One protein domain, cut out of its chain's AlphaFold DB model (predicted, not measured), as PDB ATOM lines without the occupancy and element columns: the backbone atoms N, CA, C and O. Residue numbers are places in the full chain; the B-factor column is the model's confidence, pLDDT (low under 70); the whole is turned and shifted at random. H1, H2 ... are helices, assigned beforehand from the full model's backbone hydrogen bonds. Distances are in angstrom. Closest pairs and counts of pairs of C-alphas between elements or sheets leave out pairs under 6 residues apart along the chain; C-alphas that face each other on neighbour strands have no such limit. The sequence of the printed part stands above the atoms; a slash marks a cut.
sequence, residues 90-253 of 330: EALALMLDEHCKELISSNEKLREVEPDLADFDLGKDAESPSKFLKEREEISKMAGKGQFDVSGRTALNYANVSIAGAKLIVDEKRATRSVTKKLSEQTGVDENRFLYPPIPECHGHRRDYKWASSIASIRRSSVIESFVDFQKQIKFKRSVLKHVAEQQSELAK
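This is residues 90 to 253 of the 330 residues of an uncharacterized protein of Steinernema glaseri (UniProt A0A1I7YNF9). One very long, straight helix, H8, makes the length of the model; H1 crosses it, H5 packs on it near that crossing, and H4 runs beside its later half. H6 and H7 lie beyond H5, while residues 201 to 207 stick out. The printed part has 164 residues with eight named helices, H1 to H8 in order, and no named strand: all helix. It is loose, with a radius of gyration of the C-alphas of 19.5 A and spans of 74 by 37 by 20 A.

Begin at H1, residues 90 to 106: its residues 90 to 96 alone touch H5, residues 159 to 172, at a steep tilt of 63 degrees, C-alphas Leu 92 and Gly 165 being closest at 4.8 A. H1 touches H8, residues 205 to 252, at 66 degrees, steep, closest at C-alphas 100 and 224, 6.7 A. H2, residues 110 to 113, touches no helix. H3, residues 122 to 125, only just touches H8, with 3 pairs of C-alphas within 8 A. H4, residues 129 to 143, touches H8 at a shallow tilt of 23 degrees, the same way, closest at C-alphas 139 and 245, 6.3 A. H5 touches H8 at a steep tilt of 40 degrees, closest at C-alphas 164 and 223, 5.0 A. H5 and H6, residues 177 to 187, form a hairpin and only just touch, with 3 such pairs. H7, residues 191 to 194, touches H5. Every O i to N i+4 pair is within hydrogen-bond range in H1, H4, H5 and H6, and 42 of 44 in H8.

Find C-alpha 90 at (5.212, -23.793, 24.730); H1 runs 24.4 A from there. H8 runs 70.3 A, to C-alpha 252 at (-13.468, 0.170, 10.687).

The printed part has no cut. The link from H4 to H5 is long. Confidence is under 70 at residues 144 to 147, 202 to 206 and 250 to 253.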
ATOM      1  N   GLU A  90       6.236 -23.448  25.717       90.94
ATOM      2  CA  GLU A  90       5.212 -23.793  24.730       90.94
ATOM      3  C   GLU A  90       5.210 -25.289  24.397       90.94
ATOM      4  O   GLU A  90       4.146 -25.906  24.377       90.94
ATOM      5  N   ALA A  91       6.387 -25.895  24.201       90.94
ATOM      6  CA  ALA A  91       6.502 -27.334  23.968       90.94
ATOM      7  C   ALA A  91       5.990 -28.140  25.171       90.94
ATOM      8  O   ALA A  91       5.251 -29.109  24.999       90.94
ATOM      9  N   LEU A  92       6.313 -27.705  26.395       92.38
ATOM     10  CA  LEU A  92       5.807 -28.323  27.626       92.38
ATOM     11  C   LEU A  92       4.283 -28.228  27.737       92.38
ATOM     12  O   LEU A  92       3.638 -29.187  28.154       92.38
ATOM     13  N   ALA A  93       3.704 -27.095  27.335       92.56
ATOM     14  CA  ALA A  93       2.259 -26.912  27.317       92.56
ATOM     15  C   ALA A  93       1.555 -27.826  26.314       92.56
ATOM     16  O   ALA A  93       0.484 -28.346  26.619       92.56
ATOM     17  N   LEU A  94       2.148 -28.039  25.137       91.19
ATOM     18  CA  LEU A  94       1.607 -28.953  24.131       91.19
ATOM     19  C   LEU A  94       1.669 -30.410  24.597       91.19
ATOM     20  O   LEU A  94       0.674 -31.116  24.474       91.19
ATOM     21  N   MET A  95       2.787 -30.833  25.194       91.06
ATOM     22  CA  MET A  95       2.900 -32.180  25.770       91.06
ATOM     23  C   MET A  95       1.895 -32.402  26.903       91.06
ATOM     24  O   MET A  95       1.260 -33.452  26.964       91.06
ATOM     25  N   LEU A  96       1.707 -31.405  27.776       92.81
ATOM     26  CA  LEU A  96       0.696 -31.469  28.833       92.81
ATOM     27  C   LEU A  96      -0.721 -31.594  28.251       92.81
ATOM     28  O   LEU A  96      -1.510 -32.406  28.725       92.81
ATOM     29  N   ASP A  97      -1.040 -30.798  27.227       92.12
ATOM     30  CA  ASP A  97      -2.346 -30.808  26.560       92.12
ATOM     31  C   ASP A  97      -2.652 -32.173  25.927       92.12
ATOM     32  O   ASP A  97      -3.752 -32.696  26.101       92.12
ATOM     33  N   GLU A  98      -1.679 -32.772  25.239       91.69
ATOM     34  CA  GLU A  98      -1.807 -34.099  24.634       91.69
ATOM     35  C   GLU A  98      -1.996 -35.191  25.695       91.69
ATOM     36  O   GLU A  98      -2.984 -35.930  25.653       91.69
ATOM     37  N   HIS A  99      -1.121 -35.225  26.702       91.56
ATOM     38  CA  HIS A  99      -1.176 -36.229  27.760       91.56
ATOM     39  C   HIS A  99      -2.469 -36.150  28.573       91.56
ATOM     40  O   HIS A  99      -3.104 -37.169  28.825       91.56
ATOM     41  N   CYS A 100      -2.901 -34.953  28.987       90.31
ATOM     42  CA  CYS A 100      -4.136 -34.810  29.756       90.31
ATOM     43  C   CYS A 100      -5.366 -35.197  28.926       90.31
ATOM     44  O   CYS A 100      -6.282 -35.825  29.458       90.31
ATOM     45  N   LYS A 101      -5.389 -34.888  27.624       90.44
ATOM     46  CA  LYS A 101      -6.473 -35.333  26.736       90.44
ATOM     47  C   LYS A 101      -6.532 -36.849  26.630       90.44
ATOM     48  O   LYS A 101      -7.625 -37.401  26.747       90.44
ATOM     49  N   GLU A 102      -5.393 -37.511  26.444       90.69
ATOM     50  CA  GLU A 102      -5.317 -38.973  26.415       90.69
ATOM     51  C   GLU A 102      -5.758 -39.563  27.761       90.69
ATOM     52  O   GLU A 102      -6.702 -40.349  27.816       90.69
ATOM     53  N   LEU A 103      -5.162 -39.097  28.861       88.12
ATOM     54  CA  LEU A 103      -5.419 -39.586  30.212       88.12
ATOM     55  C   LEU A 103      -6.903 -39.505  30.593       88.12
ATOM     56  O   LEU A 103      -7.448 -40.473  31.131       88.12
ATOM     57  N   ILE A 104      -7.548 -38.368  30.315       88.00
ATOM     58  CA  ILE A 104      -8.961 -38.146  30.643       88.00
ATOM     59  C   ILE A 104      -9.875 -38.933  29.696       88.00
ATOM     60  O   ILE A 104     -10.895 -39.457  30.140       88.00
ATOM     61  N   SER A 105      -9.510 -39.066  28.417       86.94
ATOM     62  CA  SER A 105     -10.291 -39.856  27.452       86.94
ATOM     63  C   SER A 105     -10.233 -41.355  27.748       86.94
ATOM     64  O   SER A 105     -11.216 -42.060  27.544       86.94
ATOM     65  N   SER A 106      -9.101 -41.854  28.252       86.69
ATOM     66  CA  SER A 106      -8.916 -43.271  28.579       86.69
ATOM     67  C   SER A 106      -9.483 -43.677  29.941       86.69
ATOM     68  O   SER A 106      -9.649 -44.869  30.189       86.69
ATOM     69  N   ASN A 107      -9.768 -42.728  30.840       83.75
ATOM     70  CA  ASN A 107     -10.190 -43.028  32.207       83.75
ATOM     71  C   ASN A 107     -11.412 -42.207  32.629       83.75
ATOM     72  O   ASN A 107     -11.295 -41.199  33.325       83.75
ATOM     73  N   GLU A 108     -12.608 -42.700  32.308       77.56
ATOM     74  CA  GLU A 108     -13.872 -42.048  32.685       77.56
ATOM     75  C   GLU A 108     -14.006 -41.832  34.204       77.56
ATOM     76  O   GLU A 108     -14.512 -40.804  34.651       77.56
ATOM     77  N   LYS A 109     -13.449 -42.751  35.004       81.12
ATOM     78  CA  LYS A 109     -13.444 -42.685  36.477       81.12
ATOM     79  C   LYS A 109     -12.619 -41.526  37.044       81.12
ATOM     80  O   LYS A 109     -12.786 -41.189  38.211       81.12
ATOM     81  N   LEU A 110     -11.738 -40.895  36.258       81.81
ATOM     82  CA  LEU A 110     -10.976 -39.734  36.735       81.81
ATOM     83  C   LEU A 110     -11.879 -38.548  37.061       81.81
ATOM     84  O   LEU A 110     -11.545 -37.790  37.960       81.81
ATOM     85  N   ARG A 111     -13.036 -38.416  36.400       78.44
ATOM     86  CA  ARG A 111     -14.003 -37.347  36.701       78.44
ATOM     87  C   ARG A 111     -14.611 -37.464  38.101       78.44
ATOM     88  O   ARG A 111     -15.032 -36.463  38.660       78.44
ATOM     89  N   GLU A 112     -14.664 -38.673  38.658       79.00
ATOM     90  CA  GLU A 112     -15.180 -38.922  40.011       79.00
ATOM     91  C   GLU A 112     -14.113 -38.698  41.089       79.00
ATOM     92  O   GLU A 112     -14.439 -38.376  42.231       79.00
ATOM     93  N   VAL A 113     -12.841 -38.899  40.737       82.19
ATOM     94  CA  VAL A 113     -11.709 -38.853  41.675       82.19
ATOM     95  C   VAL A 113     -11.060 -37.470  41.713       82.19
ATOM     96  O   VAL A 113     -10.655 -37.021  42.782       82.19
ATOM     97  N   GLU A 114     -10.952 -36.802  40.566       86.00
ATOM     98  CA  GLU A 114     -10.286 -35.508  40.430       86.00
ATOM     99  C   GLU A 114     -11.337 -34.384  40.441       86.00
ATOM    100  O   GLU A 114     -12.103 -34.247  39.482       86.00
ATOM    101  N   PRO A 115     -11.391 -33.557  41.502       81.94
ATOM    102  CA  PRO A 115     -12.437 -32.549  41.666       81.94
ATOM    103  C   PRO A 115     -12.414 -31.486  40.561       81.94
ATOM    104  O   PRO A 115     -13.468 -30.999  40.157       81.94
ATOM    105  N   ASP A 116     -11.237 -31.175  40.014       84.00
ATOM    106  CA  ASP A 116     -11.070 -30.179  38.949       84.00
ATOM    107  C   ASP A 116     -11.710 -30.592  37.617       84.00
ATOM    108  O   ASP A 116     -11.935 -29.750  36.745       84.00
ATOM    109  N   LEU A 117     -12.026 -31.882  37.456       84.38
ATOM    110  CA  LEU A 117     -12.670 -32.423  36.261       84.38
ATOM    111  C   LEU A 117     -14.191 -32.548  36.380       84.38
ATOM    112  O   LEU A 117     -14.832 -32.858  35.373       84.38
ATOM    113  N   ALA A 118     -14.774 -32.304  37.561       79.94
ATOM    114  CA  ALA A 118     -16.202 -32.517  37.810       79.94
ATOM    115  C   ALA A 118     -17.091 -31.742  36.819       79.94
ATOM    116  O   ALA A 118     -18.020 -32.310  36.244       79.94
ATOM    117  N   ASP A 119     -16.734 -30.484  36.549       78.69
ATOM    118  CA  ASP A 119     -17.454 -29.592  35.629       78.69
ATOM    119  C   ASP A 119     -16.705 -29.345  34.306       78.69
ATOM    120  O   ASP A 119     -17.121 -28.514  33.497       78.69
ATOM    121  N   PHE A 120     -15.588 -30.041  34.075       82.50
ATOM    122  CA  PHE A 120     -14.749 -29.834  32.897       82.50
ATOM    123  C   PHE A 120     -15.146 -30.784  31.761       82.50
ATOM    124  O   PHE A 120     -15.066 -32.012  31.869       82.50
ATOM    125  N   ASP A 121     -15.558 -30.226  30.629       81.50
ATOM    126  CA  ASP A 121     -15.937 -30.984  29.440       81.50
ATOM    127  C   ASP A 121     -14.872 -30.839  28.350       81.50
ATOM    128  O   ASP A 121     -14.816 -29.816  27.674       81.50
ATOM    129  N   LEU A 122     -14.063 -31.881  28.112       80.62
ATOM    130  CA  LEU A 122     -13.015 -31.867  27.080       80.62
ATOM    131  C   LEU A 122     -13.525 -31.413  25.706       80.62
ATOM    132  O   LEU A 122     -12.792 -30.735  24.991       80.62
ATOM    133  N   GLY A 123     -14.760 -31.757  25.330       77.12
ATOM    134  CA  GLY A 123     -15.298 -31.410  24.014       77.12
ATOM    135  C   GLY A 123     -15.624 -29.925  23.856       77.12
ATOM    136  O   GLY A 123     -15.492 -29.376  22.761       77.12
ATOM    137  N   LYS A 124     -16.047 -29.264  24.939       80.56
ATOM    138  CA  LYS A 124     -16.397 -27.833  24.933       80.56
ATOM    139  C   LYS A 124     -15.261 -26.948  25.413       80.56
ATOM    140  O   LYS A 124     -15.183 -25.781  25.030       80.56
ATOM    141  N   ASP A 125     -14.418 -27.497  26.277       78.56
ATOM    142  CA  ASP A 125     -13.534 -26.720  27.117       78.56
ATOM    143  C   ASP A 125     -12.071 -26.811  26.724       78.56
ATOM    144  O   ASP A 125     -11.319 -25.887  27.028       78.56
ATOM    145  N   ALA A 126     -11.678 -27.878  26.030       81.00
ATOM    146  CA  ALA A 126     -10.313 -28.024  25.568       81.00
ATOM    147  C   ALA A 126     -10.101 -27.241  24.268       81.00
ATOM    148  O   ALA A 126     -10.588 -27.599  23.192       81.00
ATOM    149  N   GLU A 127      -9.299 -26.188  24.352       82.69
ATOM    150  CA  GLU A 127      -8.800 -25.447  23.208       82.69
ATOM    151  C   GLU A 127      -7.299 -25.695  23.024       82.69
ATOM    152  O   GLU A 127      -6.548 -25.944  23.965       82.69
ATOM    153  N   SER A 128      -6.845 -25.657  21.771       85.06
ATOM    154  CA  SER A 128      -5.421 -25.805  21.471       85.06
ATOM    155  C   SER A 128      -4.711 -24.458  21.656       85.06
ATOM    156  O   SER A 128      -5.154 -23.471  21.052       85.06
ATOM    157  N   PRO A 129      -3.580 -24.406  22.385       86.31
ATOM    158  CA  PRO A 129      -2.779 -23.189  22.531       86.31
ATOM    159  C   PRO A 129      -2.367 -22.594  21.177       86.31
ATOM    160  O   PRO A 129      -2.429 -21.384  20.970       86.31
ATOM    161  N   SER A 130      -2.050 -23.449  20.202       86.06
ATOM    162  CA  SER A 130      -1.666 -23.035  18.849       86.06
ATOM    163  C   SER A 130      -2.795 -22.323  18.102       86.06
ATOM    164  O   SER A 130      -2.533 -21.427  17.301       86.06
ATOM    165  N   LYS A 131      -4.062 -22.690  18.353       89.25
ATOM    166  CA  LYS A 131      -5.217 -21.983  17.773       89.25
ATOM    167  C   LYS A 131      -5.340 -20.576  18.357       89.25
ATOM    168  O   LYS A 131      -5.543 -19.631  17.601       89.25
ATOM    169  N   PHE A 132      -5.161 -20.437  19.671       90.81
ATOM    170  CA  PHE A 132      -5.181 -19.140  20.345       90.81
ATOM    171  C   PHE A 132      -4.081 -18.204  19.826       90.81
ATOM    172  O   PHE A 132      -4.352 -17.041  19.529       90.81
ATOM    173  N   LEU A 133      -2.851 -18.705  19.669       90.25
ATOM    174  CA  LEU A 133      -1.731 -17.900  19.173       90.25
ATOM    175  C   LEU A 133      -1.970 -17.383  17.747       90.25
ATOM    176  O   LEU A 133      -1.699 -16.214  17.481       90.25
ATOM    177  N   LYS A 134      -2.543 -18.212  16.862       90.44
ATOM    178  CA  LYS A 134      -2.926 -17.795  15.501       90.44
ATOM    179  C   LYS A 134      -3.974 -16.683  15.519       90.44
ATOM    180  O   LYS A 134      -3.789 -15.664  14.864       90.44
ATOM    181  N   GLU A 135      -5.029 -16.840  16.318       90.12
ATOM    182  CA  GLU A 135      -6.086 -15.827  16.458       90.12
ATOM    183  C   GLU A 135      -5.529 -14.506  17.017       90.12
ATOM    184  O   GLU A 135      -5.827 -13.424  16.508       90.12
ATOM    185  N   ARG A 136      -4.640 -14.580  18.014       89.94
ATOM    186  CA  ARG A 136      -3.938 -13.410  18.559       89.94
ATOM    187  C   ARG A 136      -3.077 -12.716  17.503       89.94
ATOM    188  O   ARG A 136      -3.055 -11.489  17.446       89.94
ATOM    189  N   GLU A 137      -2.370 -13.475  16.670       89.12
ATOM    190  CA  GLU A 137      -1.545 -12.928  15.590       89.12
ATOM    191  C   GLU A 137      -2.398 -12.241  14.511       89.12
ATOM    192  O   GLU A 137      -2.057 -11.149  14.052       89.12
ATOM    193  N   GLU A 138      -3.531 -12.835  14.133       89.31
ATOM    194  CA  GLU A 138      -4.495 -12.243  13.197       89.31
ATOM    195  C   GLU A 138      -5.048 -10.913  13.722       89.31
ATOM    196  O   GLU A 138      -5.051  -9.908  13.006       89.31
ATOM    197  N   ILE A 139      -5.443 -10.865  14.996       86.25
ATOM    198  CA  ILE A 139      -5.942  -9.637  15.630       86.25
ATOM    199  C   ILE A 139      -4.836  -8.590  15.757       86.25
ATOM    200  O   ILE A 139      -5.075  -7.414  15.485       86.25
ATOM    201  N   SER A 140      -3.613  -9.004  16.084       85.81
ATOM    202  CA  SER A 140      -2.444  -8.119  16.106       85.81
ATOM    203  C   SER A 140      -2.184  -7.478  14.737       85.81
ATOM    204  O   SER A 140      -1.967  -6.267  14.642       85.81
ATOM    205  N   LYS A 141      -2.300  -8.252  13.646       84.75
ATOM    206  CA  LYS A 141      -2.196  -7.734  12.269       84.75
ATOM    207  C   LYS A 141      -3.286  -6.705  11.957       84.75
ATOM    208  O   LYS A 141      -2.986  -5.701  11.315       84.75
ATOM    209  N   MET A 142      -4.517  -6.922  12.427       79.06
ATOM    210  CA  MET A 142      -5.631  -5.977  12.250       79.06
ATOM    211  C   MET A 142      -5.478  -4.700  13.091       79.06
ATOM    212  O   MET A 142      -5.821  -3.612  12.626       79.06
ATOM    213  N   ALA A 143      -4.963  -4.819  14.316       74.75
ATOM    214  CA  ALA A 143      -4.771  -3.699  15.235       74.75
ATOM    215  C   ALA A 143      -3.572  -2.807  14.857       74.75
ATOM    216  O   ALA A 143      -3.596  -1.608  15.129       74.75
ATOM    217  N   GLY A 144      -2.564  -3.371  14.184       67.81
ATOM    218  CA  GLY A 144      -1.351  -2.681  13.744       67.81
ATOM    219  C   GLY A 144      -0.122  -3.072  14.572       67.81
ATOM    220  O   GLY A 144      -0.168  -3.163  15.801       67.81
ATOM    221  N   LYS A 145       1.009  -3.300  13.886       61.78
ATOM    222  CA  LYS A 145       2.273  -3.716  14.517       61.78
ATOM    223  C   LYS A 145       2.756  -2.650  15.513       61.78
ATOM    224  O   LYS A 145       2.964  -1.504  15.130       61.78
ATOM    225  N   GLY A 146       2.956  -3.046  16.772       64.19
ATOM    226  CA  GLY A 146       3.541  -2.211  17.832       64.19
ATOM    227  C   GLY A 146       2.549  -1.511  18.769       64.19
ATOM    228  O   GLY A 146       2.974  -1.016  19.805       64.19
ATOM    229  N   GLN A 147       1.247  -1.500  18.455       66.69
ATOM    230  CA  GLN A 147       0.210  -0.939  19.344       66.69
ATOM    231  C   GLN A 147      -0.638  -2.007  20.044       66.69
ATOM    232  O   GLN A 147      -1.290  -1.727  21.048       66.69
ATOM    233  N   PHE A 148      -0.622  -3.235  19.526       75.25
ATOM    234  CA  PHE A 148      -1.357  -4.352  20.099       75.25
ATOM    235  C   PHE A 148      -0.671  -4.890  21.362       75.25
ATOM    236  O   PHE A 148       0.486  -5.298  21.311       75.25
ATOM    237  N   ASP A 149      -1.424  -4.944  22.466       74.56
ATOM    238  CA  ASP A 149      -1.062  -5.671  23.691       74.56
ATOM    239  C   ASP A 149       0.273  -5.247  24.336       74.56
ATOM    240  O   ASP A 149       1.049  -6.081  24.798       74.56
ATOM    241  N   VAL A 150       0.533  -3.937  24.411       74.19
ATOM    242  CA  VAL A 150       1.738  -3.370  25.060       74.19
ATOM    243  C   VAL A 150       1.856  -3.796  26.530       74.19
ATOM    244  O   VAL A 150       2.955  -4.000  27.037       74.19
ATOM    245  N   SER A 151       0.724  -3.971  27.213       76.88
ATOM    246  CA  SER A 151       0.665  -4.421  28.607       76.88
ATOM    247  C   SER A 151       0.795  -5.943  28.776       76.88
ATOM    248  O   SER A 151       0.860  -6.416  29.909       76.88
ATOM    249  N   GLY A 152       0.813  -6.719  27.684       81.94
ATOM    250  CA  GLY A 152       0.911  -8.182  27.712       81.94
ATOM    251  C   GLY A 152      -0.303  -8.895  28.321       81.94
ATOM    252  O   GLY A 152      -0.224 -10.081  28.640       81.94
ATOM    253  N   ARG A 153      -1.438  -8.207  28.496       82.94
ATOM    254  CA  ARG A 153      -2.652  -8.762  29.123       82.94
ATOM    255  C   ARG A 153      -3.291  -9.876  28.290       82.94
ATOM    256  O   ARG A 153      -3.952 -10.747  28.858       82.94
ATOM    257  N   THR A 154      -3.065  -9.901  26.972       84.88
ATOM    258  CA  THR A 154      -3.544 -10.988  26.094       84.88
ATOM    259  C   THR A 154      -2.539 -12.136  25.927       84.88
ATOM    260  O   THR A 154      -2.903 -13.188  25.405       84.88
ATOM    261  N   ALA A 155      -1.290 -11.993  26.381       89.12
ATOM    262  CA  ALA A 155      -0.278 -13.049  26.294       89.12
ATOM    263  C   ALA A 155      -0.583 -14.198  27.266       89.12
ATOM    264  O   ALA A 155      -0.928 -13.940  28.414       89.12
ATOM    265  N   LEU A 156      -0.457 -15.465  26.853       91.88
ATOM    266  CA  LEU A 156      -0.639 -16.628  27.741       91.88
ATOM    267  C   LEU A 156       0.450 -16.679  28.827       91.88
ATOM    268  O   LEU A 156       1.590 -16.296  28.584       91.88
ATOM    269  N   ASN A 157       0.093 -17.149  30.029       92.56
ATOM    270  CA  ASN A 157       1.062 -17.374  31.104       92.56
ATOM    271  C   ASN A 157       1.373 -18.870  31.180       92.56
ATOM    272  O   ASN A 157       0.525 -19.662  31.584       92.56
ATOM    273  N   TYR A 158       2.604 -19.228  30.835       92.88
ATOM    274  CA  TYR A 158       3.057 -20.612  30.800       92.88
ATOM    275  C   TYR A 158       3.685 -21.094  32.113       92.88
ATOM    276  O   TYR A 158       4.090 -22.249  32.171       92.88
ATOM    277  N   ALA A 159       3.787 -20.274  33.164       91.94
ATOM    278  CA  ALA A 159       4.562 -20.612  34.364       91.94
ATOM    279  C   ALA A 159       4.117 -21.934  35.023       91.94
ATOM    280  O   ALA A 159       4.913 -22.862  35.153       91.94
ATOM    281  N   ASN A 160       2.833 -22.057  35.372       93.38
ATOM    282  CA  ASN A 160       2.306 -23.262  36.033       93.38
ATOM    283  C   ASN A 160       2.305 -24.476  35.098       93.38
ATOM    284  O   ASN A 160       2.647 -25.586  35.498       93.38
ATOM    285  N   VAL A 161       1.988 -24.248  33.826       93.56
ATOM    286  CA  VAL A 161       1.943 -25.285  32.793       93.56
ATOM    287  C   VAL A 161       3.324 -25.848  32.500       93.56
ATOM    288  O   VAL A 161       3.472 -27.051  32.329       93.56
ATOM    289  N   SER A 162       4.347 -24.998  32.499       93.38
ATOM    290  CA  SER A 162       5.738 -25.414  32.321       93.38
ATOM    291  C   SER A 162       6.194 -26.268  33.497       93.38
ATOM    292  O   SER A 162       6.846 -27.286  33.293       93.38
ATOM    293  N   ILE A 163       5.801 -25.911  34.724       93.94
ATOM    294  CA  ILE A 163       6.070 -26.733  35.911       93.94
ATOM    295  C   ILE A 163       5.382 -28.099  35.780       93.94
ATOM    296  O   ILE A 163       6.020 -29.125  36.007       93.94
ATOM    297  N   ALA A 164       4.103 -28.132  35.398       94.00
ATOM    298  CA  ALA A 164       3.352 -29.375  35.221       94.00
ATOM    299  C   ALA A 164       3.910 -30.249  34.085       94.00
ATOM    300  O   ALA A 164       4.104 -31.447  34.276       94.00
ATOM    301  N   GLY A 165       4.251 -29.656  32.940       93.50
ATOM    302  CA  GLY A 165       4.898 -30.356  31.831       93.50
ATOM    303  C   GLY A 165       6.299 -30.864  32.191       93.50
ATOM    304  O   GLY A 165       6.675 -31.969  31.810       93.50
ATOM    305  N   ALA A 166       7.061 -30.119  32.999       92.50
ATOM    306  CA  ALA A 166       8.342 -30.589  33.520       92.50
ATOM    307  C   ALA A 166       8.173 -31.788  34.470       92.50
ATOM    308  O   ALA A 166       8.934 -32.750  34.365       92.50
ATOM    309  N   LYS A 167       7.158 -31.771  35.350       92.12
ATOM    310  CA  LYS A 167       6.806 -32.929  36.196       92.12
ATOM    311  C   LYS A 167       6.470 -34.156  35.347       92.12
ATOM    312  O   LYS A 167       6.979 -35.239  35.614       92.12
ATOM    313  N   LEU A 168       5.691 -33.968  34.285       91.94
ATOM    314  CA  LEU A 168       5.332 -35.030  33.347       91.94
ATOM    315  C   LEU A 168       6.560 -35.644  32.665       91.94
ATOM    316  O   LEU A 168       6.689 -36.862  32.614       91.94
ATOM    317  N   ILE A 169       7.523 -34.825  32.232       91.19
ATOM    318  CA  ILE A 169       8.783 -35.331  31.667       91.19
ATOM    319  C   ILE A 169       9.563 -36.158  32.687       91.19
ATOM    320  O   ILE A 169      10.172 -37.159  32.316       91.19
ATOM    321  N   VAL A 170       9.574 -35.740  33.953       90.00
ATOM    322  CA  VAL A 170      10.245 -36.479  35.028       90.00
ATOM    323  C   VAL A 170       9.552 -37.816  35.317       90.00
ATOM    324  O   VAL A 170      10.233 -38.772  35.686       90.00
ATOM    325  N   ASP A 171       8.231 -37.894  35.145       86.62
ATOM    326  CA  ASP A 171       7.456 -39.126  35.322       86.62
ATOM    327  C   ASP A 171       7.588 -40.091  34.132       86.62
ATOM    328  O   ASP A 171       7.737 -41.296  34.335       86.62
ATOM    329  N   GLU A 172       7.569 -39.585  32.898       85.25
ATOM    330  CA  GLU A 172       7.636 -40.412  31.686       85.25
ATOM    331  C   GLU A 172       9.066 -40.815  31.308       85.25
ATOM    332  O   GLU A 172       9.313 -41.937  30.856       85.25
ATOM    333  N   LYS A 173      10.028 -39.897  31.464       81.69
ATOM    334  CA  LYS A 173      11.431 -40.124  31.107       81.69
ATOM    335  C   LYS A 173      12.243 -40.400  32.357       81.69
ATOM    336  O   LYS A 173      12.017 -39.841  33.424       81.69
ATOM    337  N   ARG A 174      13.301 -41.201  32.209       76.06
ATOM    338  CA  ARG A 174      14.308 -41.350  33.264       76.06
ATOM    339  C   ARG A 174      14.979 -39.994  33.503       76.06
ATOM    340  O   ARG A 174      15.877 -39.608  32.757       76.06
ATOM    341  N   ALA A 175      14.537 -39.278  34.535       80.94
ATOM    342  CA  ALA A 175      15.066 -37.973  34.900       80.94
ATOM    343  C   ALA A 175      16.528 -38.099  35.348       80.94
ATOM    344  O   ALA A 175      16.838 -38.471  36.478       80.94
ATOM    345  N   THR A 176      17.452 -37.825  34.431       87.38
ATOM    346  CA  THR A 176      18.873 -37.689  34.747       87.38
ATOM    347  C   THR A 176      19.172 -36.246  35.133       87.38
ATOM    348  O   THR A 176      18.485 -35.319  34.701       87.38
ATOM    349  N   ARG A 177      20.255 -36.028  35.886       89.00
ATOM    350  CA  ARG A 177      20.706 -34.681  36.273       89.00
ATOM    351  C   ARG A 177      20.905 -33.741  35.075       89.00
ATOM    352  O   ARG A 177      20.733 -32.537  35.197       89.00
ATOM    353  N   SER A 178      21.288 -34.268  33.910       89.50
ATOM    354  CA  SER A 178      21.427 -33.453  32.698       89.50
ATOM    355  C   SER A 178      20.075 -33.014  32.133       89.50
ATOM    356  O   SER A 178      19.977 -31.901  31.625       89.50
ATOM    357  N   VAL A 179      19.036 -33.847  32.237       89.38
ATOM    358  CA  VAL A 179      17.670 -33.501  31.818       89.38
ATOM    359  C   VAL A 179      17.061 -32.471  32.764       89.38
ATOM    360  O   VAL A 179      16.537 -31.471  32.287       89.38
ATOM    361  N   THR A 180      17.187 -32.654  34.082       91.06
ATOM    362  CA  THR A 180      16.652 -31.699  35.074       91.06
ATOM    363  C   THR A 180      17.321 -30.335  34.957       91.06
ATOM    364  O   THR A 180      16.634 -29.316  34.930       91.06
ATOM    365  N   LYS A 181      18.644 -30.313  34.752       92.19
ATOM    366  CA  LYS A 181      19.378 -29.066  34.537       92.19
ATOM    367  C   LYS A 181      18.932 -28.360  33.256       92.19
ATOM    368  O   LYS A 181      18.672 -27.165  33.287       92.19
ATOM    369  N   LYS A 182      18.779 -29.098  32.148       91.19
ATOM    370  CA  LYS A 182      18.268 -28.540  30.884       91.19
ATOM    371  C   LYS A 182      16.839 -28.015  31.020       91.19
ATOM    372  O   LYS A 182      16.541 -26.962  30.469       91.19
ATOM    373  N   LEU A 183      15.972 -28.725  31.744       90.81
ATOM    374  CA  LEU A 183      14.615 -28.271  32.053       90.81
ATOM    375  C   LEU A 183      14.657 -26.944  32.808       90.81
ATOM    376  O   LEU A 183      14.007 -25.992  32.388       90.81
ATOM    377  N   SER A 184      15.458 -26.857  33.870       92.88
ATOM    378  CA  SER A 184      15.591 -25.639  34.671       92.88
ATOM    379  C   SER A 184      16.144 -24.464  33.855       92.88
ATOM    380  O   SER A 184      15.568 -23.381  33.873       92.88
ATOM    381  N   GLU A 185      17.191 -24.693  33.056       91.88
ATOM    382  CA  GLU A 185      17.803 -23.677  32.187       91.88
ATOM    383  C   GLU A 185      16.835 -23.147  31.115       91.88
ATOM    384  O   GLU A 185      16.816 -21.951  30.843       91.88
ATOM    385  N   GLN A 186      16.032 -24.022  30.502       90.31
ATOM    386  CA  GLN A 186      15.159 -23.650  29.380       90.31
ATOM    387  C   GLN A 186      13.807 -23.088  29.829       90.31
ATOM    388  O   GLN A 186      13.232 -22.252  29.137       90.31
ATOM    389  N   THR A 187      13.301 -23.523  30.983       88.31
ATOM    390  CA  THR A 187      12.021 -23.042  31.529       88.31
ATOM    391  C   THR A 187      12.181 -21.881  32.506       88.31
ATOM    392  O   THR A 187      11.206 -21.185  32.781       88.31
ATOM    393  N   GLY A 188      13.383 -21.678  33.058       88.75
ATOM    394  CA  GLY A 188      13.627 -20.737  34.153       88.75
ATOM    395  C   GLY A 188      13.021 -21.179  35.490       88.75
ATOM    396  O   GLY A 188      12.901 -20.368  36.404       88.75
ATOM    397  N   VAL A 189      12.599 -22.442  35.606       88.75
ATOM    398  CA  VAL A 189      11.974 -22.997  36.811       88.75
ATOM    399  C   VAL A 189      13.026 -23.688  37.678       88.75
ATOM    400  O   VAL A 189      13.822 -24.493  37.190       88.75
ATOM    401  N   ASP A 190      12.992 -23.432  38.985       92.00
ATOM    402  CA  ASP A 190      13.851 -24.123  39.951       92.00
ATOM    403  C   ASP A 190      13.575 -25.630  39.984       92.00
ATOM    404  O   ASP A 190      12.420 -26.061  40.029       92.00
ATOM    405  N   GLU A 191      14.632 -26.445  40.076       90.44
ATOM    406  CA  GLU A 191      14.511 -27.910  40.134       90.44
ATOM    407  C   GLU A 191      13.555 -28.375  41.247       90.44
ATOM    408  O   GLU A 191      12.725 -29.255  41.035       90.44
ATOM    409  N   ASN A 192      13.566 -27.706  42.401       90.56
ATOM    410  CA  ASN A 192      12.703 -28.028  43.543       90.56
ATOM    411  C   ASN A 192      11.195 -27.879  43.263       90.56
ATOM    412  O   ASN A 192      10.381 -28.388  44.031       90.56
ATOM    413  N   ARG A 193      10.797 -27.159  42.205       90.69
ATOM    414  CA  ARG A 193       9.382 -26.956  41.844       90.69
ATOM    415  C   ARG A 193       8.792 -28.132  41.071       90.69
ATOM    416  O   ARG A 193       7.578 -28.333  41.123       90.69
ATOM    417  N   PHE A 194       9.625 -28.881  40.351       90.00
ATOM    418  CA  PHE A 194       9.190 -30.020  39.538       90.00
ATOM    419  C   PHE A 194       9.783 -31.360  39.991       90.00
ATOM    420  O   PHE A 194       9.245 -32.403  39.631       90.00
ATOM    421  N   LEU A 195      10.846 -31.356  40.803       89.50
ATOM    422  CA  LEU A 195      11.381 -32.554  41.447       89.50
ATOM    423  C   LEU A 195      10.593 -32.950  42.693       89.50
ATOM    424  O   LEU A 195       9.840 -32.175  43.282       89.50
ATOM    425  N   TYR A 196      10.801 -34.197  43.104       80.88
ATOM    426  CA  TYR A 196      10.102 -34.777  44.236       80.88
ATOM    427  C   TYR A 196      10.772 -34.469  45.557       80.88
ATOM    428  O   TYR A 196      12.001 -34.540  45.642       80.88
ATOM    429  N   PRO A 197       9.974 -34.204  46.609       80.06
ATOM    430  CA  PRO A 197      10.521 -34.234  47.944       80.06
ATOM    431  C   PRO A 197      11.099 -35.634  48.199       80.06
ATOM    432  O   PRO A 197      10.518 -36.633  47.749       80.06
ATOM    433  N   PRO A 198      12.236 -35.724  48.904       78.19
ATOM    434  CA  PRO A 198      12.787 -37.009  49.290       78.19
ATOM    435  C   PRO A 198      11.749 -37.780  50.106       78.19
ATOM    436  O   PRO A 198      11.007 -37.203  50.906       78.19
ATOM    437  N   ILE A 199      11.683 -39.092  49.885       78.81
ATOM    438  CA  ILE A 199      10.844 -39.967  50.701       78.81
ATOM    439  C   ILE A 199      11.410 -39.907  52.125       78.81
ATOM    440  O   ILE A 199      12.593 -40.207  52.297       78.81
ATOM    441  N   PRO A 200      10.619 -39.496  53.132       75.62
ATOM    442  CA  PRO A 200      11.109 -39.449  54.497       75.62
ATOM    443  C   PRO A 200      11.529 -40.852  54.937       75.62
ATOM    444  O   PRO A 200      10.801 -41.823  54.719       75.62
ATOM    445  N   GLU A 201      12.689 -40.964  55.578       71.81
ATOM    446  CA  GLU A 201      13.187 -42.218  56.145       71.81
ATOM    447  C   GLU A 201      12.379 -42.588  57.404       71.81
ATOM    448  O   GLU A 201      12.854 -42.497  58.531       71.81
ATOM    449  N   CYS A 202      11.112 -42.975  57.248       59.84
ATOM    450  CA  CYS A 202      10.261 -43.412  58.357       59.84
ATOM    451  C   CYS A 202       9.865 -44.892  58.224       59.84
ATOM    452  O   CYS A 202       8.747 -45.251  57.864       59.84
ATOM    453  N   HIS A 203      10.827 -45.748  58.581       57.12
ATOM    454  CA  HIS A 203      10.743 -47.156  58.992       57.12
ATOM    455  C   HIS A 203       9.603 -48.028  58.407       57.12
ATOM    456  O   HIS A 203       8.530 -48.168  58.996       57.12
ATOM    457  N   GLY A 204       9.893 -48.761  57.330       62.44
ATOM    458  CA  GLY A 204       9.223 -50.021  56.979       62.44
ATOM    459  C   GLY A 204       8.543 -50.031  55.607       62.44
ATOM    460  O   GLY A 204       7.690 -49.196  55.324       62.44
ATOM    461  N   HIS A 205       8.824 -51.069  54.813       62.28
ATOM    462  CA  HIS A 205       8.407 -51.231  53.409       62.28
ATOM    463  C   HIS A 205       6.912 -51.013  53.101       62.28
ATOM    464  O   HIS A 205       6.555 -50.598  52.000       62.28
ATOM    465  N   ARG A 206       6.001 -51.269  54.054       62.34
ATOM    466  CA  ARG A 206       4.555 -51.019  53.865       62.34
ATOM    467  C   ARG A 206       4.177 -49.532  53.890       62.34
ATOM    468  O   ARG A 206       3.132 -49.180  53.343       62.34
ATOM    469  N   ARG A 207       4.975 -48.674  54.534       71.38
ATOM    470  CA  ARG A 207       4.758 -47.217  54.552       71.38
ATOM    471  C   ARG A 207       5.263 -46.567  53.267       71.38
ATOM    472  O   ARG A 207       4.574 -45.699  52.741       71.38
ATOM    473  N   ASP A 208       6.352 -47.087  52.706       76.56
ATOM    474  CA  ASP A 208       6.956 -46.592  51.464       76.56
ATOM    475  C   ASP A 208       5.986 -46.686  50.281       76.56
ATOM    476  O   ASP A 208       5.819 -45.723  49.536       76.56
ATOM    477  N   TYR A 209       5.269 -47.810  50.145       81.62
ATOM    478  CA  TYR A 209       4.282 -47.980  49.071       81.62
ATOM    479  C   TYR A 209       3.113 -46.993  49.180       81.62
ATOM    480  O   TYR A 209       2.726 -46.372  48.190       81.62
ATOM    481  N   LYS A 210       2.555 -46.812  50.386       84.31
ATOM    482  CA  LYS A 210       1.461 -45.851  50.608       84.31
ATOM    483  C   LYS A 210       1.914 -44.421  50.326       84.31
ATOM    484  O   LYS A 210       1.165 -43.649  49.734       84.31
ATOM    485  N   TRP A 211       3.141 -44.091  50.715       84.06
ATOM    486  CA  TRP A 211       3.737 -42.787  50.458       84.06
ATOM    487  C   TRP A 211       3.968 -42.551  48.964       84.06
ATOM    488  O   TRP A 211       3.542 -41.529  48.432       84.06
ATOM    489  N   ALA A 212       4.550 -43.524  48.261       83.38
ATOM    490  CA  ALA A 212       4.746 -43.465  46.815       83.38
ATOM    491  C   ALA A 212       3.413 -43.320  46.061       83.38
ATOM    492  O   ALA A 212       3.305 -42.497  45.154       83.38
ATOM    493  N   SER A 213       2.381 -44.063  46.472       86.62
ATOM    494  CA  SER A 213       1.031 -43.960  45.906       86.62
ATOM    495  C   SER A 213       0.401 -42.585  46.153       86.62
ATOM    496  O   SER A 213      -0.157 -41.995  45.228       86.62
ATOM    497  N   SER A 214       0.543 -42.034  47.363       86.88
ATOM    498  CA  SER A 214       0.059 -40.689  47.692       86.88
ATOM    499  C   SER A 214       0.776 -39.613  46.875       86.88
ATOM    500  O   SER A 214       0.114 -38.766  46.279       86.88
ATOM    501  N   ILE A 215       2.105 -39.690  46.763       85.94
ATOM    502  CA  ILE A 215       2.894 -38.789  45.919       85.94
ATOM    503  C   ILE A 215       2.421 -38.859  44.463       85.94
ATOM    504  O   ILE A 215       2.218 -37.818  43.841       85.94
ATOM    505  N   ALA A 216       2.227 -40.061  43.916       86.19
ATOM    506  CA  ALA A 216       1.758 -40.233  42.543       86.19
ATOM    507  C   ALA A 216       0.365 -39.619  42.329       86.19
ATOM    508  O   ALA A 216       0.129 -38.977  41.307       86.19
ATOM    509  N   SER A 217      -0.542 -39.761  43.303       87.44
ATOM    510  CA  SER A 217      -1.862 -39.125  43.253       87.44
ATOM    511  C   SER A 217      -1.754 -37.601  43.257       87.44
ATOM    512  O   SER A 217      -2.318 -36.959  42.383       87.44
ATOM    513  N   ILE A 218      -0.974 -37.026  44.178       87.31
ATOM    514  CA  ILE A 218      -0.783 -35.569  44.287       87.31
ATOM    515  C   ILE A 218      -0.201 -34.988  42.993       87.31
ATOM    516  O   ILE A 218      -0.595 -33.904  42.563       87.31
ATOM    517  N   ARG A 219       0.734 -35.697  42.349       86.75
ATOM    518  CA  ARG A 219       1.290 -35.276  41.056       86.75
ATOM    519  C   ARG A 219       0.229 -35.236  39.981       86.75
ATOM    520  O   ARG A 219       0.124 -34.224  39.299       86.75
ATOM    521  N   ARG A 220      -0.544 -36.317  39.848       89.31
ATOM    522  CA  ARG A 220      -1.604 -36.402  38.845       89.31
ATOM    523  C   ARG A 220      -2.593 -35.256  39.020       89.31
ATOM    524  O   ARG A 220      -2.828 -34.535  38.057       89.31
ATOM    525  N   SER A 221      -3.071 -35.034  40.243       89.31
ATOM    526  CA  SER A 221      -3.975 -33.926  40.548       89.31
ATOM    527  C   SER A 221      -3.346 -32.577  40.192       89.31
ATOM    528  O   SER A 221      -3.945 -31.803  39.464       89.31
ATOM    529  N   SER A 222      -2.087 -32.328  40.573       90.94
ATOM    530  CA  SER A 222      -1.381 -31.074  40.244       90.94
ATOM    531  C   SER A 222      -1.200 -30.844  38.734       90.94
ATOM    532  O   SER A 222      -1.247 -29.702  38.269       90.94
ATOM    533  N   VAL A 223      -0.964 -31.912  37.966       92.94
ATOM    534  CA  VAL A 223      -0.841 -31.879  36.499       92.94
ATOM    535  C   VAL A 223      -2.197 -31.556  35.866       92.94
ATOM    536  O   VAL A 223      -2.275 -30.668  35.016       92.94
ATOM    537  N   ILE A 224      -3.264 -32.217  36.326       92.81
ATOM    538  CA  ILE A 224      -4.638 -32.007  35.852       92.81
ATOM    539  C   ILE A 224      -5.135 -30.599  36.196       92.81
ATOM    540  O   ILE A 224      -5.641 -29.913  35.312       92.81
ATOM    541  N   GLU A 225      -4.939 -30.140  37.429       93.00
ATOM    542  CA  GLU A 225      -5.281 -28.789  37.886       93.00
ATOM    543  C   GLU A 225      -4.625 -27.734  36.984       93.00
ATOM    544  O   GLU A 225      -5.299 -26.876  36.412       93.00
ATOM    545  N   SER A 226      -3.311 -27.859  36.761       94.56
ATOM    546  CA  SER A 226      -2.555 -26.929  35.912       94.56
ATOM    547  C   SER A 226      -3.044 -26.929  34.462       94.56
ATOM    548  O   SER A 226      -3.081 -25.877  33.821       94.56
ATOM    549  N   PHE A 227      -3.429 -28.095  33.937       94.50
ATOM    550  CA  PHE A 227      -4.027 -28.223  32.610       94.50
ATOM    551  C   PHE A 227      -5.391 -27.524  32.538       94.50
ATOM    552  O   PHE A 227      -5.612 -26.694  31.655       94.50
ATOM    553  N   VAL A 228      -6.290 -27.811  33.480       93.75
ATOM    554  CA  VAL A 228      -7.635 -27.225  33.536       93.75
ATOM    555  C   VAL A 228      -7.558 -25.704  33.673       93.75
ATOM    556  O   VAL A 228      -8.248 -24.979  32.953       93.75
ATOM    557  N   ASP A 229      -6.681 -25.195  34.533       93.81
ATOM    558  CA  ASP A 229      -6.490 -23.758  34.717       93.81
ATOM    559  C   ASP A 229      -5.903 -23.075  33.483       93.81
ATOM    560  O   ASP A 229      -6.305 -21.959  33.135       93.81
ATOM    561  N   PHE A 230      -5.015 -23.752  32.759       94.81
ATOM    562  CA  PHE A 230      -4.527 -23.242  31.486       94.81
ATOM    563  C   PHE A 230      -5.630 -23.166  30.434       94.81
ATOM    564  O   PHE A 230      -5.747 -22.162  29.731       94.81
ATOM    565  N   GLN A 231      -6.501 -24.172  30.376       94.31
ATOM    566  CA  GLN A 231      -7.661 -24.168  29.485       94.31
ATOM    567  C   GLN A 231      -8.646 -23.041  29.838       94.31
ATOM    568  O   GLN A 231      -9.105 -22.308  28.954       94.31
ATOM    569  N   LYS A 232      -8.906 -22.807  31.133       91.75
ATOM    570  CA  LYS A 232      -9.681 -21.642  31.603       91.75
ATOM    571  C   LYS A 232      -9.023 -20.324  31.180       91.75
ATOM    572  O   LYS A 232      -9.711 -19.427  30.688       91.75
ATOM    573  N   GLN A 233      -7.701 -20.210  31.318       92.69
ATOM    574  CA  GLN A 233      -6.958 -19.027  30.890       92.69
ATOM    575  C   GLN A 233      -7.087 -18.780  29.381       92.69
ATOM    576  O   GLN A 233      -7.321 -17.635  28.984       92.69
ATOM    577  N   ILE A 234      -6.935 -19.818  28.550       93.12
ATOM    578  CA  ILE A 234      -7.052 -19.710  27.088       93.12
ATOM    579  C   ILE A 234      -8.432 -19.171  26.720       93.12
ATOM    580  O   ILE A 234      -8.530 -18.163  26.023       93.12
ATOM    581  N   LYS A 235      -9.499 -19.770  27.255       91.19
ATOM    582  CA  LYS A 235     -10.876 -19.321  27.007       91.19
ATOM    583  C   LYS A 235     -11.115 -17.877  27.401       91.19
ATOM    584  O   LYS A 235     -11.725 -17.116  26.651       91.19
ATOM    585  N   PHE A 236     -10.648 -17.504  28.587       90.62
ATOM    586  CA  PHE A 236     -10.814 -16.153  29.091       90.62
ATOM    587  C   PHE A 236     -10.107 -15.140  28.189       90.62
ATOM    588  O   PHE A 236     -10.732 -14.200  27.701       90.62
ATOM    589  N   LYS A 237      -8.825 -15.371  27.882       92.06
ATOM    590  CA  LYS A 237      -8.051 -14.490  26.996       92.06
ATOM    591  C   LYS A 237      -8.618 -14.465  25.583       92.06
ATOM    592  O   LYS A 237      -8.604 -13.422  24.939       92.06
ATOM    593  N   ARG A 238      -9.196 -15.566  25.112       90.94
ATOM    594  CA  ARG A 238      -9.920 -15.604  23.842       90.94
ATOM    595  C   ARG A 238     -11.180 -14.741  23.863       90.94
ATOM    596  O   ARG A 238     -11.475 -14.076  22.877       90.94
ATOM    597  N   SER A 239     -11.902 -14.702  24.981       90.25
ATOM    598  CA  SER A 239     -13.025 -13.775  25.159       90.25
ATOM    599  C   SER A 239     -12.576 -12.317  25.043       90.25
ATOM    600  O   SER A 239     -13.228 -11.531  24.362       90.25
ATOM    601  N   VAL A 240     -11.425 -11.969  25.629       89.25
ATOM    602  CA  VAL A 240     -10.807 -10.641  25.461       89.25
ATOM    603  C   VAL A 240     -10.497 -10.365  23.988       89.25
ATOM    604  O   VAL A 240     -10.855  -9.310  23.470       89.25
ATOM    605  N   LEU A 241      -9.879 -11.321  23.291       89.25
ATOM    606  CA  LEU A 241      -9.557 -11.195  21.867       89.25
ATOM    607  C   LEU A 241     -10.800 -10.961  20.993       89.25
ATOM    608  O   LEU A 241     -10.753 -10.124  20.093       89.25
ATOM    609  N   LYS A 242     -11.925 -11.626  21.284       89.50
ATOM    610  CA  LYS A 242     -13.198 -11.389  20.582       89.50
ATOM    611  C   LYS A 242     -13.676  -9.948  20.736       89.50
ATOM    612  O   LYS A 242     -13.990  -9.317  19.731       89.50
ATOM    613  N   HIS A 243     -13.646  -9.402  21.953       85.19
ATOM    614  CA  HIS A 243     -13.997  -7.997  22.197       85.19
ATOM    615  C   HIS A 243     -13.064  -7.030  21.467       85.19
ATOM    616  O   HIS A 243     -13.528  -6.058  20.873       85.19
ATOM    617  N   VAL A 244     -11.758  -7.319  21.430       84.12
ATOM    618  CA  VAL A 244     -10.803  -6.518  20.646       84.12
ATOM    619  C   VAL A 244     -11.159  -6.556  19.157       84.12
ATOM    620  O   VAL A 244     -11.195  -5.514  18.504       84.12
ATOM    621  N   ALA A 245     -11.442  -7.738  18.608       85.19
ATOM    622  CA  ALA A 245     -11.811  -7.894  17.204       85.19
ATOM    623  C   ALA A 245     -13.121  -7.159  16.865       85.19
ATOM    624  O   ALA A 245     -13.202  -6.481  15.837       85.19
ATOM    625  N   GLU A 246     -14.127  -7.237  17.740       83.69
ATOM    626  CA  GLU A 246     -15.397  -6.524  17.595       83.69
ATOM    627  C   GLU A 246     -15.185  -5.008  17.568       83.69
ATOM    628  O   GLU A 246     -15.615  -4.358  16.608       83.69
ATOM    629  N   GLN A 247     -14.432  -4.463  18.529       77.06
ATOM    630  CA  GLN A 247     -14.092  -3.039  18.590       77.06
ATOM    631  C   GLN A 247     -13.314  -2.569  17.353       77.06
ATOM    632  O   GLN A 247     -13.622  -1.517  16.790       77.06
ATOM    633  N   GLN A 248     -12.344  -3.351  16.864       73.75
ATOM    634  CA  GLN A 248     -11.630  -3.023  15.621       73.75
ATOM    635  C   GLN A 248     -12.574  -3.021  14.409       73.75
ATOM    636  O   GLN A 248     -12.476  -2.144  13.547       73.75
ATOM    637  N   SER A 249     -13.535  -3.950  14.359       72.88
ATOM    638  CA  SER A 249     -14.552  -3.980  13.304       72.88
ATOM    639  C   SER A 249     -15.489  -2.768  13.364       72.88
ATOM    640  O   SER A 249     -15.880  -2.242  12.322       72.88
ATOM    641  N   GLU A 250     -15.844  -2.295  14.561       67.12
ATOM    642  CA  GLU A 250     -16.679  -1.108  14.758       67.12
ATOM    643  C   GLU A 250     -15.933   0.179  14.400       67.12
ATOM    644  O   GLU A 250     -16.491   1.045  13.723       67.12
ATOM    645  N   LEU A 251     -14.648   0.280  14.754       60.88
ATOM    646  CA  LEU A 251     -13.775   1.378  14.332       60.88
ATOM    647  C   LEU A 251     -13.634   1.426  12.804       60.88
ATOM    648  O   LEU A 251     -13.737   2.505  12.214       60.88
ATOM    649  N   ALA A 252     -13.482   0.270  12.149       57.34
ATOM    650  CA  ALA A 252     -13.468   0.170  10.687       57.34
ATOM    651  C   ALA A 252     -14.822   0.545  10.048       57.34
ATOM    652  O   ALA A 252     -14.858   1.059   8.931       57.34
ATOM    653  N   LYS A 253     -15.936   0.335  10.764       54.25
ATOM    654  CA  LYS A 253     -17.298   0.726  10.354       54.25
ATOM    655  C   LYS A 253     -17.679   2.151  10.760       54.25
ATOM    656  O   LYS A 253     -18.807   2.563  10.453       54.25
TER     657      LYS A 253